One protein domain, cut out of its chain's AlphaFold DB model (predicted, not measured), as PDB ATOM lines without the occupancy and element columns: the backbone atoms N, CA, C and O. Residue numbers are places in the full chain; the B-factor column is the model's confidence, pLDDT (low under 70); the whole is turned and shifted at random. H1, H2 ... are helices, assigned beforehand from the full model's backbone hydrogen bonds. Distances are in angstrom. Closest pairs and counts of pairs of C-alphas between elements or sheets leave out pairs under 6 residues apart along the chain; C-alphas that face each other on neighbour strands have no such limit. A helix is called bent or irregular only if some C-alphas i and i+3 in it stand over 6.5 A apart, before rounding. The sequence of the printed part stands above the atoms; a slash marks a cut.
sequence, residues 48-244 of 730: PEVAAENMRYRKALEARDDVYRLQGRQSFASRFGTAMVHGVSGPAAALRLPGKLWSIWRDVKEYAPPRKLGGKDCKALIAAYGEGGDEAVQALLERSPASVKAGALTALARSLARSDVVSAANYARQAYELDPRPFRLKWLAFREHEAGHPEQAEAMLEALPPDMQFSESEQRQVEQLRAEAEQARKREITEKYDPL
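AT A GLANCE: This is residues 48 to 244 of the 730 residues of an uncharacterized protein of Bordetella sp. N (UniProt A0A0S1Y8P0). A long helix, H1, runs along one side of a chain of short helices that folds back and forth in hairpins, H5, H6, H7 and H8; H8 packs on H1, and the bent helix H4 packs on H5 through its first arm. The second long helix, H9, crosses H8 and meets the first residues of H1 in a V, while the hairpin of H2 and H3 lies at the other end of the length. The printed part has 197 residues with nine named helices, H1 to H9 in chain order, and no named strand: all helix. It is elongated, 69 by 40 by 31 A, and only just loose, close to compact, with a radius of gyration of the C-alphas of 19.9 A.

HOW THE PARTS SIT: Begin at H1, residues 48 to 74. Its residues 56 to 64 touch H8, residues 198 to 206, at a steep tilt of 60 degrees; look at the closest C-alphas, Ala 60 and Ala 203, 4.3 A apart. Residues 48 to 56 of H1 touch residues 230 to 238 of H9, residues 216 to 240, opposite ways at 59 degrees, closest at the C-alphas of Ala 52 and Arg 233, 5.5 A. Residues 225 to 233 of H9 touch H8, with the C-alphas of Pro 198 and Ala 229 4.7 A apart. From H8, step outward through three helical hairpins: with H7, residues 182 to 194, closest C-alphas Ala 201 and Ala 189, 4.3 A; H7 with H6, residues 165 to 178, Arg 191 and Ala 169, 4.8 A; H6 with H5, residues 146 to 160, Ala 175 and Ala 150, 4.1 A. H4, residues 123 to 141, was assigned as one helix by its hydrogen bonds but is bent, C-alphas 131 and 134 being 9.8 A apart; H4a, residues 123 to 131, touches H5 at the C-alphas of Ile 126 and Leu 156, 5.8 A, and touches H4b, residues 134 to 141, at Tyr 129 and Val 137, 5.8 A. H2, residues 76 to 88, and H3, residues 91 to 108, form a hairpin, closest at the C-alphas of Gly 87 and Ala 94, 4.6 A. H3, irregular with C-alphas 95 and 98 7.1 A apart, only just touches H5, only at their ends, with 3 pairs of C-alphas within 8 A, the closest Asp 107 and Ser 147, 5.9 A. Every O i to N i+4 pair is within hydrogen-bond range in H1, H2, H4a, H4b and H5 to H9, and 11 of 14 are in H3.

IN THESE COORDINATES: Find C-alpha 48 at (71.602, 139.952, 117.342); from there H1 runs 38.8 A to C-alpha 74. H9 ends at C-alpha 240, at (71.372, 141.077, 106.995), after 36.4 A.

THE WHOLE: The C-alphas of Pro 91 and Leu 244 are the farthest apart, 69.3 A. The printed part has no cut; the link H3 to H4, residues 109 to 122, is long. Confidence is under 70 at residues 48 to 49, 105 to 115, 118 to 120 and 240 to 244.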
ATOM      1  N   PRO A  48      70.405 140.238 118.130       65.62
ATOM      2  CA  PRO A  48      71.602 139.952 117.342       65.62
ATOM      3  C   PRO A  48      72.456 138.830 117.948       65.62
ATOM      4  O   PRO A  48      73.006 138.011 117.216       65.62
ATOM      5  N   GLU A  49      72.530 138.757 119.277       69.31
ATOM      6  CA  GLU A  49      73.273 137.720 120.003       69.31
ATOM      7  C   GLU A  49      72.594 136.354 119.853       69.31
ATOM      8  O   GLU A  49      73.244 135.368 119.513       69.31
ATOM      9  N   VAL A  50      71.268 136.301 120.018       71.00
ATOM     10  CA  VAL A  50      70.474 135.072 119.866       71.00
ATOM     11  C   VAL A  50      70.509 134.563 118.425       71.00
ATOM     12  O   VAL A  50      70.640 133.361 118.197       71.00
ATOM     13  N   ALA A  51      70.422 135.459 117.440       71.31
ATOM     14  CA  ALA A  51      70.547 135.098 116.033       71.31
ATOM     15  C   ALA A  51      71.955 134.564 115.709       71.31
ATOM     16  O   ALA A  51      72.074 133.577 114.978       71.31
ATOM     17  N   ALA A  52      73.008 135.157 116.291       78.19
ATOM     18  CA  ALA A  52      74.399 134.735 116.083       78.19
ATOM     19  C   ALA A  52      74.645 133.353 116.671       78.19
ATOM     20  O   ALA A  52      75.283 132.502 116.050       78.19
ATOM     21  N   GLU A  53      74.069 133.105 117.837       81.06
ATOM     22  CA  GLU A  53      74.165 131.825 118.508       81.06
ATOM     23  C   GLU A  53      73.381 130.732 117.768       81.06
ATOM     24  O   GLU A  53      73.875 129.622 117.570       81.06
ATOM     25  N   ASN A  54      72.190 131.052 117.252       79.25
ATOM     26  CA  ASN A  54      71.420 130.124 116.422       79.25
ATOM     27  C   ASN A  54      72.182 129.736 115.143       79.25
ATOM     28  O   ASN A  54      72.181 128.571 114.742       79.25
ATOM     29  N   MET A  55      72.867 130.701 114.527       81.31
ATOM     30  CA  MET A  55      73.694 130.475 113.347       81.31
ATOM     31  C   MET A  55      74.888 129.556 113.645       81.31
ATOM     32  O   MET A  55      75.151 128.646 112.855       81.31
ATOM     33  N   ARG A  56      75.554 129.724 114.801       88.38
ATOM     34  CA  ARG A  56      76.602 128.804 115.281       88.38
ATOM     35  C   ARG A  56      76.069 127.377 115.392       88.38
ATOM     36  O   ARG A  56      76.630 126.467 114.788       88.38
ATOM     37  N   TYR A  57      74.945 127.197 116.091       83.19
ATOM     38  CA  TYR A  57      74.348 125.874 116.285       83.19
ATOM     39  C   TYR A  57      73.962 125.193 114.970       83.19
ATOM     40  O   TYR A  57      74.192 123.994 114.821       83.19
ATOM     41  N   ARG A  58      73.405 125.932 114.003       83.19
ATOM     42  CA  ARG A  58      73.061 125.376 112.685       83.19
ATOM     43  C   ARG A  58      74.291 124.881 111.935       83.19
ATOM     44  O   ARG A  58      74.296 123.737 111.496       83.19
ATOM     45  N   LYS A  59      75.345 125.696 111.852       84.75
ATOM     46  CA  LYS A  59      76.588 125.296 111.177       84.75
ATOM     47  C   LYS A  59      77.262 124.115 111.873       84.75
ATOM     48  O   LYS A  59      77.742 123.207 111.202       84.75
ATOM     49  N   ALA A  60      77.253 124.082 113.204       84.31
ATOM     50  CA  ALA A  60      77.774 122.954 113.972       84.31
ATOM     51  C   ALA A  60      76.984 121.654 113.726       84.31
ATOM     52  O   ALA A  60      77.578 120.578 113.625       84.31
ATOM     53  N   LEU A  61      75.655 121.742 113.604       82.94
ATOM     54  CA  LEU A  61      74.803 120.608 113.233       82.94
ATOM     55  C   LEU A  61      75.105 120.119 111.813       82.94
ATOM     56  O   LEU A  61      75.326 118.925 111.633       82.94
ATOM     57  N   GLU A  62      75.197 121.027 110.839       84.38
ATOM     58  CA  GLU A  62      75.570 120.698 109.455       84.38
ATOM     59  C   GLU A  62      76.934 119.997 109.393       84.38
ATOM     60  O   GLU A  62      77.060 118.936 108.780       84.38
ATOM     61  N   ALA A  63      77.940 120.522 110.101       84.19
ATOM     62  CA  ALA A  63      79.265 119.913 110.162       84.19
ATOM     63  C   ALA A  63      79.230 118.515 110.800       84.19
ATOM     64  O   ALA A  63      79.868 117.596 110.293       84.19
ATOM     65  N   ARG A  64      78.464 118.312 111.881       86.38
ATOM     66  CA  ARG A  64      78.283 116.981 112.489       86.38
ATOM     67  C   ARG A  64      77.622 116.000 111.530       86.38
ATOM     68  O   ARG A  64      78.102 114.873 111.398       86.38
ATOM     69  N   ASP A  65      76.562 116.418 110.851       83.31
ATOM     70  CA  ASP A  65      75.871 115.588 109.865       83.31
ATOM     71  C   ASP A  65      76.791 115.222 108.700       83.31
ATOM     72  O   ASP A  65      76.790 114.073 108.252       83.31
ATOM     73  N   ASP A  66      77.623 116.154 108.242       84.25
ATOM     74  CA  ASP A  66      78.619 115.908 107.202       84.25
ATOM     75  C   ASP A  66      79.696 114.918 107.661       84.25
ATOM     76  O   ASP A  66      80.010 113.976 106.924       84.25
ATOM     77  N   VAL A  67      80.201 115.049 108.895       85.19
ATOM     78  CA  VAL A  67      81.128 114.076 109.497       85.19
ATOM     79  C   VAL A  67      80.490 112.688 109.536       85.19
ATOM     80  O   VAL A  67      81.094 111.728 109.051       85.19
ATOM     81  N   TYR A  68      79.260 112.561 110.045       83.00
ATOM     82  CA  TYR A  68      78.558 111.277 110.104       83.00
ATOM     83  C   TYR A  68      78.290 110.697 108.716       83.00
ATOM     84  O   TYR A  68      78.468 109.495 108.501       83.00
ATOM     85  N   ARG A  69      77.904 111.531 107.747       85.12
ATOM     86  CA  ARG A  69      77.637 111.113 106.367       85.12
ATOM     87  C   ARG A  69      78.909 110.620 105.680       85.12
ATOM     88  O   ARG A  69      78.878 109.573 105.030       85.12
ATOM     89  N   LEU A  70      80.021 111.341 105.826       83.12
ATOM     90  CA  LEU A  70      81.316 110.979 105.243       83.12
ATOM     91  C   LEU A  70      81.905 109.737 105.912       83.12
ATOM     92  O   LEU A  70      82.302 108.805 105.210       83.12
ATOM     93  N   GLN A  71      81.893 109.663 107.245       82.19
ATOM     94  CA  GLN A  71      82.317 108.470 107.981       82.19
ATOM     95  C   GLN A  71      81.440 107.264 107.645       82.19
ATOM     96  O   GLN A  71      81.960 106.175 107.418       82.19
ATOM     97  N   GLY A  72      80.124 107.451 107.532       79.12
ATOM     98  CA  GLY A  72      79.186 106.416 107.112       79.12
ATOM     99  C   GLY A  72      79.490 105.900 105.705       79.12
ATOM    100  O   GLY A  72      79.629 104.690 105.521       79.12
ATOM    101  N   ARG A  73      79.672 106.798 104.726       80.38
ATOM    102  CA  ARG A  73      80.036 106.456 103.336       80.38
ATOM    103  C   ARG A  73      81.386 105.751 103.230       80.38
ATOM    104  O   ARG A  73      81.492 104.765 102.506       80.38
ATOM    105  N   GLN A  74      82.398 106.236 103.945       77.81
ATOM    106  CA  GLN A  74      83.758 105.694 103.887       77.81
ATOM    107  C   GLN A  74      84.002 104.545 104.877       77.81
ATOM    108  O   GLN A  74      85.077 103.940 104.856       77.81
ATOM    109  N   SER A  75      83.017 104.199 105.714       77.75
ATOM    110  CA  SER A  75      83.123 103.084 106.657       77.75
ATOM    111  C   SER A  75      83.360 101.764 105.929       77.75
ATOM    112  O   SER A  75      82.820 101.511 104.847       77.75
ATOM    113  N   PHE A  76      84.137 100.879 106.558       74.12
ATOM    114  CA  PHE A  76      84.384  99.543 106.020       74.12
ATOM    115  C   PHE A  76      83.070  98.802 105.739       74.12
ATOM    116  O   PHE A  76      82.903  98.269 104.649       74.12
ATOM    117  N   ALA A  77      82.115  98.833 106.675       71.19
ATOM    118  CA  ALA A  77      80.824  98.161 106.538       71.19
ATOM    119  C   ALA A  77      80.012  98.670 105.331       71.19
ATOM    120  O   ALA A  77      79.473  97.863 104.575       71.19
ATOM    121  N   SER A  78      79.973  99.987 105.103       76.44
ATOM    122  CA  SER A  78      79.254 100.589 103.972       76.44
ATOM    123  C   SER A  78      79.928 100.301 102.630       76.44
ATOM    124  O   SER A  78      79.275  99.875 101.673       76.44
ATOM    125  N   ARG A  79      81.259 100.440 102.557       77.62
ATOM    126  CA  ARG A  79      82.042 100.141 101.345       77.62
ATOM    127  C   ARG A  79      81.991  98.654 100.993       77.62
ATOM    128  O   ARG A  79      81.842  98.307  99.822       77.62
ATOM    129  N   PHE A  80      82.072  97.786 102.001       77.81
ATOM    130  CA  PHE A  80      81.924  96.340 101.861       77.81
ATOM    131  C   PHE A  80      80.511  95.974 101.391       77.81
ATOM    132  O   PHE A  80      80.370  95.265 100.397       77.81
ATOM    133  N   GLY A  81      79.468  96.513 102.031       74.50
ATOM    134  CA  GLY A  81      78.072  96.302 101.634       74.50
ATOM    135  C   GLY A  81      77.789  96.755 100.198       74.50
ATOM    136  O   GLY A  81      77.230  95.997  99.409       74.50
ATOM    137  N   THR A  82      78.268  97.938  99.813       81.12
ATOM    138  CA  THR A  82      78.137  98.472  98.445       81.12
ATOM    139  C   THR A  82      78.857  97.589  97.420       81.12
ATOM    140  O   THR A  82      78.326  97.318  96.341       81.12
ATOM    141  N   ALA A  83      80.056  97.094  97.749       78.12
ATOM    142  CA  ALA A  83      80.791  96.170  96.890       78.12
ATOM    143  C   ALA A  83      80.064  94.826  96.730       78.12
ATOM    144  O   ALA A  83      79.995  94.319  95.611       78.12
ATOM    145  N   MET A  84      79.480  94.291  97.807       77.19
ATOM    146  CA  MET A  84      78.679  93.063  97.788       77.19
ATOM    147  C   MET A  84      77.427  93.211  96.917       77.19
ATOM    148  O   MET A  84      77.190  92.364  96.063       77.19
ATOM    149  N   VAL A  85      76.677  94.311  97.056       77.00
ATOM    150  CA  VAL A  85      75.497  94.605  96.221       77.00
ATOM    151  C   VAL A  85      75.880  94.688  94.742       77.00
ATOM    152  O   VAL A  85      75.270  94.026  93.906       77.00
ATOM    153  N   HIS A  86      76.951  95.417  94.413       76.94
ATOM    154  CA  HIS A  86      77.440  95.493  93.034       76.94
ATOM    155  C   HIS A  86      77.945  94.151  92.486       76.94
ATOM    156  O   HIS A  86      77.841  93.909  91.282       76.94
ATOM    157  N   GLY A  87      78.486  93.280  93.338       72.88
ATOM    158  CA  GLY A  87      78.931  91.940  92.956       72.88
ATOM    159  C   GLY A  87      77.795  91.020  92.502       72.88
ATOM    160  O   GLY A  87      78.036  90.135  91.686       72.88
ATOM    161  N   VAL A  88      76.566  91.257  92.973       76.31
ATOM    162  CA  VAL A  88      75.373  90.454  92.639       76.31
ATOM    163  C   VAL A  88      74.706  90.912  91.328       76.31
ATOM    164  O   VAL A  88      73.977  90.144  90.711       76.31
ATOM    165  N   SER A  89      75.013  92.115  90.831       77.38
ATOM    166  CA  SER A  89      74.408  92.697  89.612       77.38
ATOM    167  C   SER A  89      74.768  92.010  88.279       77.38
ATOM    168  O   SER A  89      74.270  92.431  87.238       77.38
ATOM    169  N   GLY A  90      75.636  90.987  88.264       78.88
ATOM    170  CA  GLY A  90      75.893  90.181  87.063       78.88
ATOM    171  C   GLY A  90      77.195  89.358  87.075       78.88
ATOM    172  O   GLY A  90      78.070  89.588  87.914       78.88
ATOM    173  N   PRO A  91      77.385  88.432  86.109       73.38
ATOM    174  CA  PRO A  91      78.498  87.468  86.103       73.38
ATOM    175  C   PRO A  91      79.890  88.120  86.045       73.38
ATOM    176  O   PRO A  91      80.822  87.700  86.728       73.38
ATOM    177  N   ALA A  92      80.030  89.202  85.271       72.88
ATOM    178  CA  ALA A  92      81.282  89.953  85.156       72.88
ATOM    179  C   ALA A  92      81.627  90.755  86.428       72.88
ATOM    180  O   ALA A  92      82.802  90.988  86.717       72.88
ATOM    181  N   ALA A  93      80.619  91.178  87.198       73.12
ATOM    182  CA  ALA A  93      80.812  91.892  88.457       73.12
ATOM    183  C   ALA A  93      81.196  90.933  89.596       73.12
ATOM    184  O   ALA A  93      82.079  91.262  90.392       73.12
ATOM    185  N   ALA A  94      80.627  89.723  89.606       74.31
ATOM    186  CA  ALA A  94      80.966  88.657  90.548       74.31
ATOM    187  C   ALA A  94      82.440  88.218  90.438       74.31
ATOM    188  O   ALA A  94      83.117  88.068  91.452       74.31
ATOM    189  N   LEU A  95      82.984  88.118  89.217       80.06
ATOM    190  CA  LEU A  95      84.403  87.795  88.984       80.06
ATOM    191  C   LEU A  95      85.372  88.873  89.506       80.06
ATOM    192  O   LEU A  95      86.506  88.566  89.871       80.06
ATOM    193  N   ARG A  96      84.943  90.141  89.563       79.19
ATOM    194  CA  ARG A  96      85.761  91.272  90.051       79.19
ATOM    195  C   ARG A  96      85.613  91.521  91.555       79.19
ATOM    196  O   ARG A  96      86.413  92.265  92.128       79.19
ATOM    197  N   LEU A  97      84.619  90.908  92.198       78.88
ATOM    198  CA  LEU A  97      84.294  91.096  93.611       78.88
ATOM    199  C   LEU A  97      85.462  90.748  94.557       78.88
ATOM    200  O   LEU A  97      85.773  91.593  95.400       78.88
ATOM    201  N   PRO A  98      86.188  89.615  94.409       81.31
ATOM    202  CA  PRO A  98      87.285  89.269  95.319       81.31
ATOM    203  C   PRO A  98      88.407  90.315  95.321       81.31
ATOM    204  O   PRO A  98      88.886  90.720  96.380       81.31
ATOM    205  N   GLY A  99      88.781  90.827  94.142       77.31
ATOM    206  CA  GLY A  99      89.794  91.877  94.011       77.31
ATOM    207  C   GLY A  99      89.342  93.224  94.583       77.31
ATOM    208  O   GLY A  99      90.136  93.937  95.198       77.31
ATOM    209  N   LYS A 100      88.054  93.564  94.441       77.31
ATOM    210  CA  LYS A 100      87.474  94.801  94.988       77.31
ATOM    211  C   LYS A 100      87.380  94.754  96.518       77.31
ATOM    212  O   LYS A 100      87.735  95.731  97.174       77.31
ATOM    213  N   LEU A 101      86.998  93.607  97.087       79.12
ATOM    214  CA  LEU A 101      87.006  93.360  98.533       79.12
ATOM    215  C   LEU A 101      88.427  93.393  99.108       79.12
ATOM    216  O   LEU A 101      88.654  94.016 100.143       79.12
ATOM    217  N   TRP A 102      89.401  92.808  98.400       74.88
ATOM    218  CA  TRP A 102      90.812  92.889  98.780       74.88
ATOM    219  C   TRP A 102      91.344  94.329  98.742       74.88
ATOM    220  O   TRP A 102      92.076  94.734  99.643       74.88
ATOM    221  N   SER A 103      90.932  95.141  97.761       72.31
ATOM    222  CA  SER A 103      91.281  96.569  97.718       72.31
ATOM    223  C   SER A 103      90.695  97.350  98.896       72.31
ATOM    224  O   SER A 103      91.414  98.141  99.496       72.31
ATOM    225  N   ILE A 104      89.426  97.113  99.257       73.50
ATOM    226  CA  ILE A 104      88.782  97.755 100.418       73.50
ATOM    227  C   ILE A 104      89.484  97.343 101.716       73.50
ATOM    228  O   ILE A 104      89.745  98.189 102.566       73.50
ATOM    229  N   TRP A 105      89.848  96.066 101.858       69.94
ATOM    230  CA  TRP A 105      90.614  95.574 103.005       69.94
ATOM    231  C   TRP A 105      92.026  96.181 103.069       69.94
ATOM    232  O   TRP A 105      92.490  96.567 104.141       69.94
ATOM    233  N   ARG A 106      92.693  96.340 101.919       67.94
ATOM    234  CA  ARG A 106      94.004  96.998 101.818       67.94
ATOM    235  C   ARG A 106      93.937  98.494 102.143       67.94
ATOM    236  O   ARG A 106      94.881  99.004 102.734       67.94
ATOM    237  N   ASP A 107      92.841  99.174 101.807       66.12
ATOM    238  CA  ASP A 107      92.624 100.600 102.108       66.12
ATOM    239  C   ASP A 107      92.493 100.893 103.612       66.12
ATOM    240  O   ASP A 107      92.812 101.999 104.041       66.12
ATOM    241  N   VAL A 108      92.058  99.913 104.415       60.94
ATOM    242  CA  VAL A 108      91.938 100.036 105.883       60.94
ATOM    243  C   VAL A 108      93.304  99.965 106.579       60.94
ATOM    244  O   VAL A 108      93.459 100.451 107.698       60.94
ATOM    245  N   LYS A 109      94.319  99.385 105.929       58.16
ATOM    246  CA  LYS A 109      95.664  99.247 106.493       58.16
ATOM    247  C   LYS A 109      96.481 100.510 106.205       58.16
ATOM    248  O   LYS A 109      96.612 100.916 105.051       58.16
ATOM    249  N   GLU A 110      97.062 101.126 107.236       55.28
ATOM    250  CA  GLU A 110      98.003 102.235 107.041       55.28
ATOM    251  C   GLU A 110      99.234 101.755 106.267       55.28
ATOM    252  O   GLU A 110      99.969 100.873 106.712       55.28
ATOM    253  N   TYR A 111      99.451 102.336 105.088       59.09
ATOM    254  CA  TYR A 111     100.609 102.066 104.244       59.09
ATOM    255  C   TYR A 111     101.497 103.306 104.168       59.09
ATOM    256  O   TYR A 111     101.014 104.422 103.981       59.09
ATOM    257  N   ALA A 112     102.812 103.103 104.264       58.44
ATOM    258  CA  ALA A 112     103.775 104.159 103.978       58.44
ATOM    259  C   ALA A 112     103.670 104.581 102.496       58.44
ATOM    260  O   ALA A 112     103.483 103.706 101.639       58.44
ATOM    261  N   PRO A 113     103.817 105.880 102.167       61.19
ATOM    262  CA  PRO A 113     103.726 106.337 100.788       61.19
ATOM    263  C   PRO A 113     104.765 105.619  99.907       61.19
ATOM    264  O   PRO A 113     105.936 105.515 100.298       61.19
ATOM    265  N   PRO A 114     104.377 105.102  98.730       67.00
ATOM    266  CA  PRO A 114     105.295 104.409  97.835       67.00
ATOM    267  C   PRO A 114     106.457 105.315  97.399       67.00
ATOM    268  O   PRO A 114     106.287 106.519  97.220       67.00
ATOM    269  N   ARG A 115     107.642 104.729  97.147       65.81
ATOM    270  CA  ARG A 115     108.849 105.461  96.691       65.81
ATOM    271  C   ARG A 115     108.587 106.369  95.479       65.81
ATOM    272  O   ARG A 115     109.203 107.421  95.385       65.81
ATOM    273  N   LYS A 116     107.633 106.001  94.613       71.81
ATOM    274  CA  LYS A 116     107.193 106.788  93.447       71.81
ATOM    275  C   LYS A 116     106.627 108.171  93.793       71.81
ATOM    276  O   LYS A 116     106.732 109.066  92.973       71.81
ATOM    277  N   LEU A 117     106.063 108.353  94.988       73.19
ATOM    278  CA  LEU A 117     105.558 109.652  95.448       73.19
ATOM    279  C   LEU A 117     106.643 110.486  96.152       73.19
ATOM    280  O   LEU A 117     106.397 111.635  96.493       73.19
ATOM    281  N   GLY A 118     107.858 109.953  96.343       67.62
ATOM    282  CA  GLY A 118     108.951 110.634  97.051       67.62
ATOM    283  C   GLY A 118     109.095 110.242  98.525       67.62
ATOM    284  O   GLY A 118     109.642 111.010  99.314       67.62
ATOM    285  N   GLY A 119     108.617 109.053  98.913       69.94
ATOM    286  CA  GLY A 119     108.726 108.544 100.285       69.94
ATOM    287  C   GLY A 119     107.771 109.237 101.264       69.94
ATOM    288  O   GLY A 119     106.757 109.790 100.849       69.94
ATOM    289  N   LYS A 120     108.077 109.198 102.569       67.38
ATOM    290  CA  LYS A 120     107.183 109.695 103.638       67.38
ATOM    291  C   LYS A 120     106.765 111.164 103.472       67.38
ATOM    292  O   LYS A 120     105.648 111.503 103.839       67.38
ATOM    293  N   ASP A 121     107.619 111.983 102.864       72.12
ATOM    294  CA  ASP A 121     107.388 113.423 102.690       72.12
ATOM    295  C   ASP A 121     106.726 113.778 101.350       72.12
ATOM    296  O   ASP A 121     106.509 114.949 101.060       72.12
ATOM    297  N   CYS A 122     106.438 112.784 100.503       79.38
ATOM    298  CA  CYS A 122     105.827 112.965  99.185       79.38
ATOM    299  C   CYS A 122     106.526 114.015  98.284       79.38
ATOM    300  O   CYS A 122     105.876 114.709  97.504       79.38
ATOM    301  N   LYS A 123     107.863 114.129  98.365       80.50
ATOM    302  CA  LYS A 123     108.647 115.180  97.676       80.50
ATOM    303  C   LYS A 123     108.449 115.214  96.158       80.50
ATOM    304  O   LYS A 123     108.468 116.290  95.575       80.50
ATOM    305  N   ALA A 124     108.243 114.055  95.528       80.00
ATOM    306  CA  ALA A 124     108.035 113.975  94.082       80.00
ATOM    307  C   ALA A 124     106.653 114.507  93.668       80.00
ATOM    308  O   ALA A 124     106.523 115.094  92.603       80.00
ATOM    309  N   LEU A 125     105.637 114.354  94.526       83.38
ATOM    310  CA  LEU A 125     104.308 114.930  94.301       83.38
ATOM    311  C   LEU A 125     104.331 116.458  94.424       83.38
ATOM    312  O   LEU A 125     103.728 117.148  93.614       83.38
ATOM    313  N   ILE A 126     105.043 116.975  95.428       83.81
ATOM    314  CA  ILE A 126     105.187 118.422  95.649       83.81
ATOM    315  C   ILE A 126     105.926 119.068  94.468       83.81
ATOM    316  O   ILE A 126     105.506 120.116  93.987       83.81
ATOM    317  N   ALA A 127     106.981 118.421  93.960       82.75
ATOM    318  CA  ALA A 127     107.683 118.874  92.757       82.75
ATOM    319  C   ALA A 127     106.770 118.861  91.517       82.75
ATOM    320  O   ALA A 127     106.708 119.849  90.794       82.75
ATOM    321  N   ALA A 128     105.995 117.789  91.324       81.94
ATOM    322  CA  ALA A 128     105.063 117.680  90.202       81.94
ATOM    323  C   ALA A 128     103.938 118.730  90.243       81.94
ATOM    324  O   ALA A 128     103.555 119.246  89.197       81.94
ATOM    325  N   TYR A 129     103.445 119.089  91.432       85.56
ATOM    326  CA  TYR A 129     102.508 120.205  91.592       85.56
ATOM    327  C   TYR A 129     103.134 121.539  91.158       85.56
ATOM    328  O   TYR A 129     102.486 122.329  90.480       85.56
ATOM    329  N   GLY A 130     104.405 121.773  91.499       81.62
ATOM    330  CA  GLY A 130     105.129 122.979  91.090       81.62
ATOM    331  C   GLY A 130     105.363 123.097  89.577       81.62
ATOM    332  O   GLY A 130     105.455 124.209  89.070       81.62
ATOM    333  N   GLU A 131     105.440 121.973  88.859       81.25
ATOM    334  CA  GLU A 131     105.706 121.937  87.412       81.25
ATOM    335  C   GLU A 131     104.436 121.864  86.548       81.25
ATOM    336  O   GLU A 131     104.428 122.384  85.434       81.25
ATOM    337  N   GLY A 132     103.366 121.223  87.033       77.44
ATOM    338  CA  GLY A 132     102.167 120.929  86.236       77.44
ATOM    339  C   GLY A 132     100.834 121.053  86.979       77.44
ATOM    340  O   GLY A 132      99.816 120.583  86.470       77.44
ATOM    341  N   GLY A 133     100.822 121.656  88.171       84.12
ATOM    342  CA  GLY A 133      99.605 121.980  88.920       84.12
ATOM    343  C   GLY A 133      98.722 120.774  89.258       84.12
ATOM    344  O   GLY A 133      99.200 119.658  89.493       84.12
ATOM    345  N   ASP A 134      97.411 121.007  89.296       81.56
ATOM    346  CA  ASP A 134      96.407 120.027  89.730       81.56
ATOM    347  C   ASP A 134      96.357 118.775  88.837       81.56
ATOM    348  O   ASP A 134      96.182 117.660  89.337       81.56
ATOM    349  N   GLU A 135      96.559 118.926  87.524       82.06
ATOM    350  CA  GLU A 135      96.531 117.810  86.568       82.06
ATOM    351  C   GLU A 135      97.679 116.822  86.815       82.06
ATOM    352  O   GLU A 135      97.475 115.603  86.818       82.06
ATOM    353  N   ALA A 136      98.878 117.332  87.115       82.81
ATOM    354  CA  ALA A 136     100.038 116.505  87.438       82.81
ATOM    355  C   ALA A 136      99.852 115.740  88.762       82.81
ATOM    356  O   ALA A 136     100.218 114.562  88.868       82.81
ATOM    357  N   VAL A 137      99.227 116.377  89.760       83.44
ATOM    358  CA  VAL A 137      98.880 115.744  91.042       83.44
ATOM    359  C   VAL A 137      97.856 114.628  90.839       83.44
ATOM    360  O   VAL A 137      98.041 113.524  91.363       83.44
ATOM    361  N   GLN A 138      96.806 114.863  90.048       83.62
ATOM    362  CA  GLN A 138      95.796 113.845  89.756       83.62
ATOM    363  C   GLN A 138      96.380 112.653  88.990       83.62
ATOM    364  O   GLN A 138      96.134 111.511  89.387       83.62
ATOM    365  N   ALA A 139      97.208 112.891  87.968       82.50
ATOM    366  CA  ALA A 139      97.842 111.834  87.176       82.50
ATOM    367  C   ALA A 139      98.752 110.923  88.025       82.50
ATOM    368  O   ALA A 139      98.739 109.697  87.882       82.50
ATOM    369  N   LEU A 140      99.508 111.498  88.968       82.38
ATOM    370  CA  LEU A 140     100.355 110.738  89.898       82.38
ATOM    371  C   LEU A 140      99.550 109.941  90.928       82.38
ATOM    372  O   LEU A 140      99.973 108.866  91.370       82.38
ATOM    373  N   LEU A 141      98.392 110.462  91.327       82.56
ATOM    374  CA  LEU A 141      97.558 109.850  92.350       82.56
ATOM    375  C   LEU A 141      96.555 108.843  91.784       82.56
ATOM    376  O   LEU A 141      96.153 107.961  92.537       82.56
ATOM    377  N   GLU A 142      96.191 108.893  90.502       79.31
ATOM    378  CA  GLU A 142      95.059 108.176  89.889       79.31
ATOM    379  C   GLU A 142      94.943 106.699  90.319       79.31
ATOM    380  O   GLU A 142      93.902 106.269  90.830       79.31
ATOM    381  N   ARG A 143      96.050 105.947  90.231       77.50
ATOM    382  CA  ARG A 143      96.133 104.505  90.543       77.50
ATOM    383  C   ARG A 143      96.432 104.168  92.013       77.50
ATOM    384  O   ARG A 143      96.633 102.997  92.340       77.50
ATOM    385  N   SER A 144      96.479 105.162  92.899       78.56
ATOM    386  CA  SER A 144      96.830 104.976  94.311       78.56
ATOM    387  C   SER A 144      95.616 104.654  95.203       78.56
ATOM    388  O   SER A 144      94.508 105.126  94.932       78.56
ATOM    389  N   PRO A 145      95.804 103.866  96.284       76.69
ATOM    390  CA  PRO A 145      94.758 103.595  97.274       76.69
ATOM    391  C   PRO A 145      94.291 104.870  97.999       76.69
ATOM    392  O   PRO A 145      95.056 105.829  98.109       76.69
ATOM    393  N   ALA A 146      93.064 104.883  98.535       77.12
ATOM    394  CA  ALA A 146      92.456 106.090  99.124       77.12
ATOM    395  C   ALA A 146      93.242 106.637 100.330       77.12
ATOM    396  O   ALA A 146      93.458 107.843 100.428       77.12
ATOM    397  N   SER A 147      93.758 105.756 101.193       76.44
ATOM    398  CA  SER A 147      94.588 106.133 102.349       76.44
ATOM    399  C   SER A 147      95.921 106.775 101.938       76.44
ATOM    400  O   SER A 147      96.365 107.747 102.551       76.44
ATOM    401  N   VAL A 148      96.531 106.279 100.855       81.06
ATOM    402  CA  VAL A 148      97.772 106.821 100.281       81.06
ATOM    403  C   VAL A 148      97.510 108.162  99.600       81.06
ATOM    404  O   VAL A 148      98.276 109.096  99.817       81.06
ATOM    405  N   LYS A 149      96.410 108.285  98.840       85.50
ATOM    406  CA  LYS A 149      95.963 109.557  98.249       85.50
ATOM    407  C   LYS A 149      95.748 110.609  99.329       85.50
ATOM    408  O   LYS A 149      96.335 111.680  99.261       85.50
ATOM    409  N   ALA A 150      94.994 110.272 100.371       85.19
ATOM    410  CA  ALA A 150      94.734 111.180 101.476       85.19
ATOM    411  C   ALA A 150      96.033 111.593 102.191       85.19
ATOM    412  O   ALA A 150      96.223 112.766 102.503       85.19
ATOM    413  N   GLY A 151      96.956 110.662 102.464       85.12
ATOM    414  CA  GLY A 151      98.256 110.987 103.073       85.12
ATOM    415  C   GLY A 151      99.110 111.921 102.208       85.12
ATOM    416  O   GLY A 151      99.674 112.891 102.710       85.12
ATOM    417  N   ALA A 152      99.147 111.659 100.903       85.62
ATOM    418  CA  ALA A 152      99.884 112.441  99.919       85.62
ATOM    419  C   ALA A 152      99.320 113.867  99.759       85.62
ATOM    420  O   ALA A 152     100.078 114.835  99.795       85.62
ATOM    421  N   LEU A 153      97.993 114.008  99.691       89.00
ATOM    422  CA  LEU A 153      97.312 115.306  99.631       89.00
ATOM    423  C   LEU A 153      97.492 116.123 100.918       89.00
ATOM    424  O   LEU A 153      97.669 117.334 100.852       89.00
ATOM    425  N   THR A 154      97.535 115.484 102.091       88.50
ATOM    426  CA  THR A 154      97.869 116.181 103.348       88.50
ATOM    427  C   THR A 154      99.310 116.690 103.367       88.50
ATOM    428  O   THR A 154      99.557 117.788 103.860       88.50
ATOM    429  N   ALA A 155     100.267 115.932 102.820       86.88
ATOM    430  CA  ALA A 155     101.648 116.397 102.687       86.88
ATOM    431  C   ALA A 155     101.755 117.589 101.718       86.88
ATOM    432  O   ALA A 155     102.420 118.575 102.039       86.88
ATOM    433  N   LEU A 156     101.037 117.537 100.589       88.25
ATOM    434  CA  LEU A 156     100.955 118.641  99.630       88.25
ATOM    435  C   LEU A 156     100.336 119.891 100.265       88.25
ATOM    436  O   LEU A 156     100.969 120.945 100.282       88.25
ATOM    437  N   ALA A 157      99.166 119.761 100.891       88.56
ATOM    438  CA  ALA A 157      98.518 120.852 101.611       88.56
ATOM    439  C   ALA A 157      99.441 121.468 102.679       88.56
ATOM    440  O   ALA A 157      99.430 122.678 102.894       88.56
ATOM    441  N   ARG A 158     100.279 120.657 103.345       89.19
ATOM    442  CA  ARG A 158     101.215 121.141 104.373       89.19
ATOM    443  C   ARG A 158     102.354 121.954 103.762       89.19
ATOM    444  O   ARG A 158     102.815 122.895 104.396       89.19
ATOM    445  N   SER A 159     102.796 121.608 102.554       88.56
ATOM    446  CA  SER A 159     103.793 122.398 101.825       88.56
ATOM    447  C   SER A 159     103.234 123.745 101.352       88.56
ATOM    448  O   SER A 159     103.942 124.746 101.403       88.56
ATOM    449  N   LEU A 160     101.946 123.782 100.988       87.81
ATOM    450  CA  LEU A 160     101.257 124.976 100.483       87.81
ATOM    451  C   LEU A 160     100.748 125.905 101.588       87.81
ATOM    452  O   LEU A 160     100.505 127.077 101.334       87.81
ATOM    453  N   ALA A 161     100.667 125.412 102.824       85.12
ATOM    454  CA  ALA A 161     100.185 126.113 104.013       85.12
ATOM    455  C   ALA A 161     100.657 127.570 104.184       85.12
ATOM    456  O   ALA A 161      99.934 128.368 104.763       85.12
ATOM    457  N   ARG A 162     101.876 127.906 103.741       83.88
ATOM    458  CA  ARG A 162     102.464 129.249 103.893       83.88
ATOM    459  C   ARG A 162     102.463 130.085 102.613       83.88
ATOM    460  O   ARG A 162     102.688 131.285 102.695       83.88
ATOM    461  N   SER A 163     102.284 129.456 101.455       86.44
ATOM    462  CA  SER A 163     102.398 130.102 100.142       86.44
ATOM    463  C   SER A 163     101.048 130.282  99.453       86.44
ATOM    464  O   SER A 163     100.858 131.268  98.754       86.44
ATOM    465  N   ASP A 164     100.124 129.339  99.647       89.25
ATOM    466  CA  ASP A 164      98.791 129.324  99.048       89.25
ATOM    467  C   ASP A 164      97.795 128.647 100.003       89.25
ATOM    468  O   ASP A 164      97.607 127.425 100.009       89.25
ATOM    469  N   VAL A 165      97.174 129.471 100.850       90.94
ATOM    470  CA  VAL A 165      96.231 129.028 101.885       90.94
ATOM    471  C   VAL A 165      94.944 128.439 101.301       90.94
ATOM    472  O   VAL A 165      94.388 127.504 101.878       90.94
ATOM    473  N   VAL A 166      94.501 128.917 100.132       88.88
ATOM    474  CA  VAL A 166      93.262 128.462  99.484       88.88
ATOM    475  C   VAL A 166      93.459 127.064  98.909       88.88
ATOM    476  O   VAL A 166      92.680 126.153  99.201       88.88
ATOM    477  N   SER A 167      94.544 126.849  98.162       87.75
ATOM    478  CA  SER A 167      94.875 125.516  97.648       87.75
ATOM    479  C   SER A 167      95.198 124.544  98.784       87.75
ATOM    480  O   SER A 167      94.793 123.381  98.736       87.75
ATOM    481  N   ALA A 168      95.848 125.008  99.859       90.75
ATOM    482  CA  ALA A 168      96.079 124.192 101.050       90.75
ATOM    483  C   ALA A 168      94.767 123.714 101.705       90.75
ATOM    484  O   ALA A 168      94.674 122.539 102.070       90.75
ATOM    485  N   ALA A 169      93.752 124.577 101.822       90.38
ATOM    486  CA  ALA A 169      92.430 124.204 102.328       90.38
ATOM    487  C   ALA A 169      91.714 123.213 101.400       90.38
ATOM    488  O   ALA A 169      91.253 122.166 101.857       90.38
ATOM    489  N   ASN A 170      91.724 123.460 100.086       90.56
ATOM    490  CA  ASN A 170      91.118 122.563  99.096       90.56
ATOM    491  C   ASN A 170      91.729 121.155  99.136       90.56
ATOM    492  O   ASN A 170      91.006 120.155  99.178       90.56
ATOM    493  N   TYR A 171      93.059 121.052  99.182       91.12
ATOM    494  CA  TYR A 171      93.741 119.761  99.272       91.12
ATOM    495  C   TYR A 171      93.553 119.080 100.632       91.12
ATOM    496  O   TYR A 171      93.432 117.853 100.690       91.12
ATOM    497  N   ALA A 172      93.468 119.844 101.726       91.19
ATOM    498  CA  ALA A 172      93.100 119.306 103.034       91.19
ATOM    499  C   ALA A 172      91.670 118.738 103.031       91.19
ATOM    500  O   ALA A 172      91.438 117.675 103.613       91.19
ATOM    501  N   ARG A 173      90.736 119.395 102.331       91.88
ATOM    502  CA  ARG A 173      89.337 118.967 102.200       91.88
ATOM    503  C   ARG A 173      89.230 117.668 101.411       91.88
ATOM    504  O   ARG A 173      88.678 116.697 101.919       91.88
ATOM    505  N   GLN A 174      89.874 117.597 100.246       90.56
ATOM    506  CA  GLN A 174      89.952 116.364  99.452       90.56
ATOM    507  C   GLN A 174      90.589 115.214 100.246       90.56
ATOM    508  O   GLN A 174      90.123 114.075 100.200       90.56
ATOM    509  N   ALA A 175      91.642 115.496 101.021       89.31
ATOM    510  CA  ALA A 175      92.271 114.495 101.877       89.31
ATOM    511  C   ALA A 175      91.325 113.984 102.979       89.31
ATOM    512  O   ALA A 175      91.364 112.798 103.306       89.31
ATOM    513  N   TYR A 176      90.493 114.859 103.548       90.75
ATOM    514  CA  TYR A 176      89.496 114.495 104.552       90.75
ATOM    515  C   TYR A 176      88.332 113.687 103.954       90.75
ATOM    516  O   TYR A 176      87.955 112.662 104.512       90.75
ATOM    517  N   GLU A 177      87.813 114.068 102.789       89.31
ATOM    518  CA  GLU A 177      86.724 113.347 102.107       89.31
ATOM    519  C   GLU A 177      87.114 111.917 101.693       89.31
ATOM    520  O   GLU A 177      86.285 110.997 101.706       89.31
ATOM    521  N   LEU A 178      88.388 111.716 101.336       86.06
ATOM    522  CA  LEU A 178      88.946 110.405 100.998       86.06
ATOM    523  C   LEU A 178      89.176 109.514 102.230       86.06
ATOM    524  O   LEU A 178      89.101 108.291 102.116       86.06
ATOM    525  N   ASP A 179      89.482 110.110 103.384       85.06
ATOM    526  CA  ASP A 179      89.838 109.415 104.626       85.06
ATOM    527  C   ASP A 179      89.379 110.246 105.848       85.06
ATOM    528  O   ASP A 179      90.179 110.992 106.419       85.06
ATOM    529  N   PRO A 180      88.097 110.158 106.263       86.19
ATOM    530  CA  PRO A 180      87.476 111.091 107.209       86.19
ATOM    531  C   PRO A 180      87.849 110.795 108.668       86.19
ATOM    532  O   PRO A 180      87.025 110.398 109.496       86.19
ATOM    533  N   ARG A 181      89.127 110.993 108.998       85.81
ATOM    534  CA  ARG A 181      89.675 110.775 110.341       85.81
ATOM    535  C   ARG A 181      89.640 112.047 111.189       85.81
ATOM    536  O   ARG A 181      89.907 113.128 110.660       85.81
ATOM    537  N   PRO A 182      89.445 111.927 112.515       87.38
ATOM    538  CA  PRO A 182      89.392 113.075 113.420       87.38
ATOM    539  C   PRO A 182      90.596 114.029 113.321       87.38
ATOM    540  O   PRO A 182      90.421 115.242 113.283       87.38
ATOM    541  N   PHE A 183      91.826 113.514 113.201       86.88
ATOM    542  CA  PHE A 183      93.010 114.382 113.106       86.88
ATOM    543  C   PHE A 183      93.087 115.160 111.780       86.88
ATOM    544  O   PHE A 183      93.646 116.254 111.752       86.88
ATOM    545  N   ARG A 184      92.529 114.617 110.686       89.44
ATOM    546  CA  ARG A 184      92.454 115.302 109.385       89.44
ATOM    547  C   ARG A 184      91.378 116.379 109.402       89.44
ATOM    548  O   ARG A 184      91.621 117.439 108.846       89.44
ATOM    549  N   LEU A 185      90.254 116.141 110.088       91.31
ATOM    550  CA  LEU A 185      89.223 117.158 110.314       91.31
ATOM    551  C   LEU A 185      89.767 118.327 111.140       91.31
ATOM    552  O   LEU A 185      89.588 119.478 110.756       91.31
ATOM    553  N   LYS A 186      90.507 118.034 112.221       92.69
ATOM    554  CA  LYS A 186      91.196 119.058 113.023       92.69
ATOM    555  C   LYS A 186      92.124 119.902 112.148       92.69
ATOM    556  O   LYS A 186      92.144 121.123 112.236       92.69
ATOM    557  N   TRP A 187      92.887 119.237 111.287       90.62
ATOM    558  CA  TRP A 187      93.839 119.911 110.415       90.62
ATOM    559  C   TRP A 187      93.158 120.720 109.299       90.62
ATOM    560  O   TRP A 187      93.595 121.831 109.008       90.62
ATOM    561  N   LEU A 188      92.064 120.205 108.731       93.62
ATOM    562  CA  LEU A 188      91.206 120.912 107.780       93.62
ATOM    563  C   LEU A 188      90.613 122.175 108.404       93.62
ATOM    564  O   LEU A 188      90.709 123.230 107.789       93.62
ATOM    565  N   ALA A 189      90.102 122.100 109.635       92.81
ATOM    566  CA  ALA A 189      89.558 123.260 110.336       92.81
ATOM    567  C   ALA A 189      90.575 124.414 110.409       92.81
ATOM    568  O   ALA A 189      90.246 125.548 110.078       92.81
ATOM    569  N   PHE A 190      91.842 124.130 110.729       93.38
ATOM    570  CA  PHE A 190      92.883 125.164 110.717       93.38
ATOM    571  C   PHE A 190      93.182 125.718 109.317       93.38
ATOM    572  O   PHE A 190      93.498 126.898 109.195       93.38
ATOM    573  N   ARG A 191      93.102 124.903 108.255       93.81
ATOM    574  CA  ARG A 191      93.297 125.397 106.879       93.81
ATOM    575  C   ARG A 191      92.123 126.255 106.406       93.81
ATOM    576  O   ARG A 191      92.352 127.264 105.757       93.81
ATOM    577  N   GLU A 192      90.890 125.884 106.745       91.81
ATOM    578  CA  GLU A 192      89.691 126.672 106.421       91.81
ATOM    579  C   GLU A 192      89.690 128.019 107.144       91.81
ATOM    580  O   GLU A 192      89.318 129.035 106.561       91.81
ATOM    581  N   HIS A 193      90.166 128.049 108.391       94.19
ATOM    582  CA  HIS A 193      90.359 129.296 109.129       94.19
ATOM    583  C   HIS A 193      91.368 130.217 108.431       94.19
ATOM    584  O   HIS A 193      91.046 131.369 108.156       94.19
ATOM    585  N   GLU A 194      92.538 129.694 108.055       91.12
ATOM    586  CA  GLU A 194      93.561 130.456 107.320       91.12
ATOM    587  C   GLU A 194      93.112 130.886 105.912       91.12
ATOM    588  O   GLU A 194      93.570 131.910 105.410       91.12
ATOM    589  N   ALA A 195      92.199 130.139 105.283       90.31
ATOM    590  CA  ALA A 195      91.589 130.485 103.999       90.31
ATOM    591  C   ALA A 195      90.461 131.534 104.110       90.31
ATOM    592  O   ALA A 195      89.889 131.913 103.089       90.31
ATOM    593  N   GLY A 196      90.149 132.022 105.317       89.94
ATOM    594  CA  GLY A 196      89.147 133.068 105.542       89.94
ATOM    595  C   GLY A 196      87.731 132.557 105.822       89.94
ATOM    596  O   GLY A 196      86.779 133.328 105.717       89.94
ATOM    597  N   HIS A 197      87.567 131.288 106.214       90.69
ATOM    598  CA  HIS A 197      86.272 130.687 106.560       90.69
ATOM    599  C   HIS A 197      86.174 130.328 108.062       90.69
ATOM    600  O   HIS A 197      86.017 129.152 108.412       90.69
ATOM    601  N   PRO A 198      86.226 131.309 108.987       91.25
ATOM    602  CA  PRO A 198      86.291 131.047 110.428       91.25
ATOM    603  C   PRO A 198      85.047 130.323 110.968       91.25
ATOM    604  O   PRO A 198      85.155 129.469 111.841       91.25
ATOM    605  N   GLU A 199      83.862 130.593 110.413       90.62
ATOM    606  CA  GLU A 199      82.612 129.955 110.848       90.62
ATOM    607  C   GLU A 199      82.518 128.472 110.458       90.62
ATOM    608  O   GLU A 199      81.979 127.664 111.211       90.62
ATOM    609  N   GLN A 200      83.046 128.098 109.284       88.94
ATOM    610  CA  GLN A 200      83.126 126.691 108.867       88.94
ATOM    611  C   GLN A 200      84.175 125.951 109.691       88.94
ATOM    612  O   GLN A 200      83.937 124.834 110.147       88.94
ATOM    613  N   ALA A 201      85.315 126.597 109.931       91.81
ATOM    614  CA  ALA A 201      86.377 126.058 110.760       91.81
ATOM    615  C   ALA A 201      85.910 125.794 112.204       91.81
ATOM    616  O   ALA A 201      86.198 124.735 112.759       91.81
ATOM    617  N   GLU A 202      85.141 126.711 112.800       94.81
ATOM    618  CA  GLU A 202      84.583 126.539 114.147       94.81
ATOM    619  C   GLU A 202      83.616 125.352 114.200       94.81
ATOM    620  O   GLU A 202      83.737 124.494 115.076       94.81
ATOM    621  N   ALA A 203      82.714 125.247 113.222       91.75
ATOM    622  CA  ALA A 203      81.780 124.133 113.123       91.75
ATOM    623  C   ALA A 203      82.497 122.775 112.991       91.75
ATOM    624  O   ALA A 203      82.114 121.799 113.639       91.75
ATOM    625  N   MET A 204      83.581 122.713 112.208       91.88
ATOM    626  CA  MET A 204      84.417 121.512 112.086       91.88
ATOM    627  C   MET A 204      85.104 121.141 113.407       91.88
ATOM    628  O   MET A 204      85.217 119.954 113.715       91.88
ATOM    629  N   LEU A 205      85.542 122.127 114.200       92.12
ATOM    630  CA  LEU A 205      86.119 121.885 115.526       92.12
ATOM    631  C   LEU A 205      85.078 121.368 116.527       92.12
ATOM    632  O   LEU A 205      85.395 120.481 117.316       92.12
ATOM    633  N   GLU A 206      83.843 121.874 116.495       90.00
ATOM    634  CA  GLU A 206      82.745 121.379 117.346       90.00
ATOM    635  C   GLU A 206      82.282 119.960 116.977       90.00
ATOM    636  O   GLU A 206      81.730 119.231 117.812       90.00
ATOM    637  N   ALA A 207      82.522 119.546 115.732       89.06
ATOM    638  CA  ALA A 207      82.242 118.199 115.252       89.06
ATOM    639  C   ALA A 207      83.338 117.174 115.618       89.06
ATOM    640  O   ALA A 207      83.156 115.977 115.375       89.06
ATOM    641  N   LEU A 208      84.465 117.601 116.205       90.06
ATOM    642  CA  LEU A 208      85.529 116.690 116.630       90.06
ATOM    643  C   LEU A 208      85.118 115.826 117.838       90.06
ATOM    644  O   LEU A 208      84.327 116.256 118.680       90.06
ATOM    645  N   PRO A 209      85.696 114.616 117.974       87.00
ATOM    646  CA  PRO A 209      85.548 113.803 119.174       87.00
ATOM    647  C   PRO A 209      86.065 114.520 120.435       87.00
ATOM    648  O   PRO A 209      87.079 115.221 120.362       87.00
ATOM    649  N   PRO A 210      85.422 114.322 121.601       80.88
ATOM    650  CA  PRO A 210      85.783 115.005 122.846       80.88
ATOM    651  C   PRO A 210      87.158 114.600 123.405       80.88
ATOM    652  O   PRO A 210      87.713 115.314 124.232       80.88
ATOM    653  N   ASP A 211      87.715 113.472 122.963       82.88
ATOM    654  CA  ASP A 211      89.033 112.946 123.331       82.88
ATOM    655  C   ASP A 211      90.181 113.469 122.443       82.88
ATOM    656  O   ASP A 211      91.341 113.091 122.630       82.88
ATOM    657  N   MET A 212      89.889 114.352 121.479       86.88
ATOM    658  CA  MET A 212      90.902 114.940 120.602       86.88
ATOM    659  C   MET A 212      91.865 115.847 121.380       86.88
ATOM    660  O   MET A 212      91.461 116.826 122.001       86.88
ATOM    661  N   GLN A 213      93.166 115.563 121.278       87.19
ATOM    662  CA  GLN A 213      94.203 116.362 121.928       87.19
ATOM    663  C   GLN A 213      94.629 117.569 121.082       87.19
ATOM    664  O   GLN A 213      94.819 117.476 119.860       87.19
ATOM    665  N   PHE A 214      94.847 118.685 121.771       88.94
ATOM    666  CA  PHE A 214      95.406 119.921 121.240       88.94
ATOM    667  C   PHE A 214      96.677 120.262 122.026       88.94
ATOM    668  O   PHE A 214      96.717 120.150 123.249       88.94
ATOM    669  N   SER A 215      97.729 120.651 121.316       90.94
ATOM    670  CA  SER A 215      98.915 121.270 121.913       90.94
ATOM    671  C   SER A 215      98.611 122.697 122.376       90.94
ATOM    672  O   SER A 215      97.660 123.316 121.903       90.94
ATOM    673  N   GLU A 216      99.437 123.268 123.258       85.56
ATOM    674  CA  GLU A 216      99.228 124.641 123.753       85.56
ATOM    675  C   GLU A 216      99.179 125.704 122.642       85.56
ATOM    676  O   GLU A 216      98.498 126.722 122.783       85.56
ATOM    677  N   SER A 217      99.906 125.500 121.540       85.88
ATOM    678  CA  SER A 217      99.864 126.390 120.378       85.88
ATOM    679  C   SER A 217      98.586 126.206 119.557       85.88
ATOM    680  O   SER A 217      98.002 127.196 119.126       85.88
ATOM    681  N   GLU A 218      98.118 124.966 119.378       90.00
ATOM    682  CA  GLU A 218      96.831 124.688 118.725       90.00
ATOM    683  C   GLU A 218      95.656 125.217 119.559       90.00
ATOM    684  O   GLU A 218      94.702 125.739 118.993       90.00
ATOM    685  N   GLN A 219      95.728 125.143 120.891       90.06
ATOM    686  CA  GLN A 219      94.698 125.667 121.793       90.06
ATOM    687  C   GLN A 219      94.513 127.181 121.602       90.06
ATOM    688  O   GLN A 219      93.392 127.651 121.418       90.06
ATOM    689  N   ARG A 220      95.622 127.932 121.550       89.81
ATOM    690  CA  ARG A 220      95.614 129.376 121.260       89.81
ATOM    691  C   ARG A 220      95.040 129.681 119.877       89.81
ATOM    692  O   ARG A 220      94.285 130.635 119.720       89.81
ATOM    693  N   GLN A 221      95.360 128.852 118.882       90.81
ATOM    694  CA  GLN A 221      94.803 128.991 117.537       90.81
ATOM    695  C   GLN A 221      93.285 128.739 117.513       90.81
ATOM    696  O   GLN A 221      92.562 129.463 116.838       90.81
ATOM    697  N   VAL A 222      92.784 127.763 118.279       92.00
ATOM    698  CA  VAL A 222      91.341 127.502 118.430       92.00
ATOM    699  C   VAL A 222      90.622 128.681 119.089       92.00
ATOM    700  O   VAL A 222      89.534 129.049 118.649       92.00
ATOM    701  N   GLU A 223      91.206 129.283 120.126       90.94
ATOM    702  CA  GLU A 223      90.638 130.466 120.788       90.94
ATOM    703  C   GLU A 223      90.536 131.656 119.829       90.94
ATOM    704  O   GLU A 223      89.477 132.277 119.731       90.94
ATOM    705  N   GLN A 224      91.601 131.925 119.070       91.94
ATOM    706  CA  GLN A 224      91.607 132.979 118.057       91.94
ATOM    707  C   GLN A 224      90.546 132.732 116.975       91.94
ATOM    708  O   GLN A 224      89.761 133.622 116.657       91.94
ATOM    709  N   LEU A 225      90.486 131.510 116.447       93.38
ATOM    710  CA  LEU A 225      89.515 131.101 115.436       93.38
ATOM    711  C   LEU A 225      88.073 131.296 115.921       93.38
ATOM    712  O   LEU A 225      87.256 131.848 115.186       93.38
ATOM    713  N   ARG A 226      87.759 130.900 117.163       92.56
ATOM    714  CA  ARG A 226      86.427 131.103 117.762       92.56
ATOM    715  C   ARG A 226      86.079 132.582 117.902       92.56
ATOM    716  O   ARG A 226      84.964 132.974 117.573       92.56
ATOM    717  N   ALA A 227      87.032 133.408 118.336       91.00
ATOM    718  CA  ALA A 227      86.825 134.850 118.444       91.00
ATOM    719  C   ALA A 227      86.559 135.496 117.070       91.00
ATOM    720  O   ALA A 227      85.658 136.324 116.931       91.00
ATOM    721  N   GLU A 228      87.301 135.096 116.037       92.06
ATOM    722  CA  GLU A 228      87.095 135.573 114.665       92.06
ATOM    723  C   GLU A 228      85.764 135.080 114.073       92.06
ATOM    724  O   GLU A 228      85.064 135.850 113.412       92.06
ATOM    725  N   ALA A 229      85.363 133.837 114.360       90.94
ATOM    726  CA  ALA A 229      84.074 133.282 113.949       90.94
ATOM    727  C   ALA A 229      82.897 134.016 114.614       90.94
ATOM    728  O   ALA A 229      81.911 134.338 113.950       90.94
ATOM    729  N   GLU A 230      83.007 134.337 115.905       88.19
ATOM    730  CA  GLU A 230      82.006 135.126 116.627       88.19
ATOM    731  C   GLU A 230      81.851 136.529 116.022       88.19
ATOM    732  O   GLU A 230      80.731 137.003 115.809       88.19
ATOM    733  N   GLN A 231      82.967 137.192 115.701       88.19
ATOM    734  CA  GLN A 231      82.941 138.503 115.052       88.19
ATOM    735  C   GLN A 231      82.325 138.444 113.649       88.19
ATOM    736  O   GLN A 231      81.549 139.335 113.301       88.19
ATOM    737  N   ALA A 232      82.637 137.411 112.859       86.56
ATOM    738  CA  ALA A 232      82.067 137.208 111.526       86.56
ATOM    739  C   ALA A 232      80.536 137.071 111.580       86.56
ATOM    740  O   ALA A 232      79.838 137.834 110.906       86.56
ATOM    741  N   ARG A 233      80.007 136.237 112.489       87.44
ATOM    742  CA  ARG A 233      78.554 136.053 112.668       87.44
ATOM    743  C   ARG A 233      77.851 137.341 113.065       87.44
ATOM    744  O   ARG A 233      76.802 137.678 112.517       87.44
ATOM    745  N   LYS A 234      78.428 138.084 114.018       82.56
ATOM    746  CA  LYS A 234      77.871 139.372 114.460       82.56
ATOM    747  C   LYS A 234      77.818 140.374 113.308       82.56
ATOM    748  O   LYS A 234      76.820 141.082 113.180       82.56
ATOM    749  N   ARG A 235      78.842 140.419 112.447       83.00
ATOM    750  CA  ARG A 235      78.848 141.280 111.251       83.00
ATOM    751  C   ARG A 235      77.782 140.851 110.246       83.00
ATOM    752  O   ARG A 235      76.992 141.697 109.842       83.00
ATOM    753  N   GLU A 236      77.699 139.561 109.922       81.75
ATOM    754  CA  GLU A 236      76.713 139.033 108.969       81.75
ATOM    755  C   GLU A 236      75.270 139.307 109.419       81.75
ATOM    756  O   GLU A 236      74.421 139.695 108.616       81.75
ATOM    757  N   ILE A 237      74.984 139.166 110.714       76.19
ATOM    758  CA  ILE A 237      73.661 139.477 111.263       76.19
ATOM    759  C   ILE A 237      73.389 140.969 111.246       76.19
ATOM    760  O   ILE A 237      72.278 141.356 110.910       76.19
ATOM    761  N   THR A 238      74.381 141.802 111.556       71.69
ATOM    762  CA  THR A 238      74.213 143.261 111.500       71.69
ATOM    763  C   THR A 238      73.955 143.744 110.068       71.69
ATOM    764  O   THR A 238      73.173 144.667 109.867       71.69
ATOM    765  N   GLU A 239      74.564 143.103 109.067       73.44
ATOM    766  CA  GLU A 239      74.379 143.435 107.651       73.44
ATOM    767  C   GLU A 239      73.044 142.910 107.090       73.44
ATOM    768  O   GLU A 239      72.353 143.620 106.359       73.44
ATOM    769  N   LYS A 240      72.639 141.684 107.452       68.12
ATOM    770  CA  LYS A 240      71.372 141.077 106.995       68.12
ATOM    771  C   LYS A 240      70.145 141.591 107.743       68.12
ATOM    772  O   LYS A 240      69.061 141.674 107.167       68.12
ATOM    773  N   TYR A 241      70.294 141.890 109.026       61.16
ATOM    774  CA  TYR A 241      69.243 142.415 109.882       61.16
ATOM    775  C   TYR A 241      69.634 143.818 110.307       61.16
ATOM    776  O   TYR A 241      70.287 143.971 111.330       61.16
ATOM    777  N   ASP A 242      69.190 144.833 109.563       59.47
ATOM    778  CA  ASP A 242      69.234 146.216 110.033       59.47
ATOM    779  C   ASP A 242      68.181 146.397 111.148       59.47
ATOM    780  O   ASP A 242      66.979 146.525 110.861       59.47
ATOM    781  N   PRO A 243      68.583 146.388 112.433       52.75
ATOM    782  CA  PRO A 243      67.644 146.474 113.542       52.75
ATOM    783  C   PRO A 243      67.053 147.887 113.621       52.75
ATOM    784  O   PRO A 243      65.920 148.054 114.073       52.75
ATOM    785  N   LEU A 244      67.792 148.894 113.130       53.31
ATOM    786  CA  LEU A 244      67.411 150.304 113.150       53.31
ATOM    787  C   LEU A 244      66.285 150.579 112.156       53.31
ATOM    788  O   LEU A 244      65.346 151.287 112.501       53.31
TER     789      LEU A 244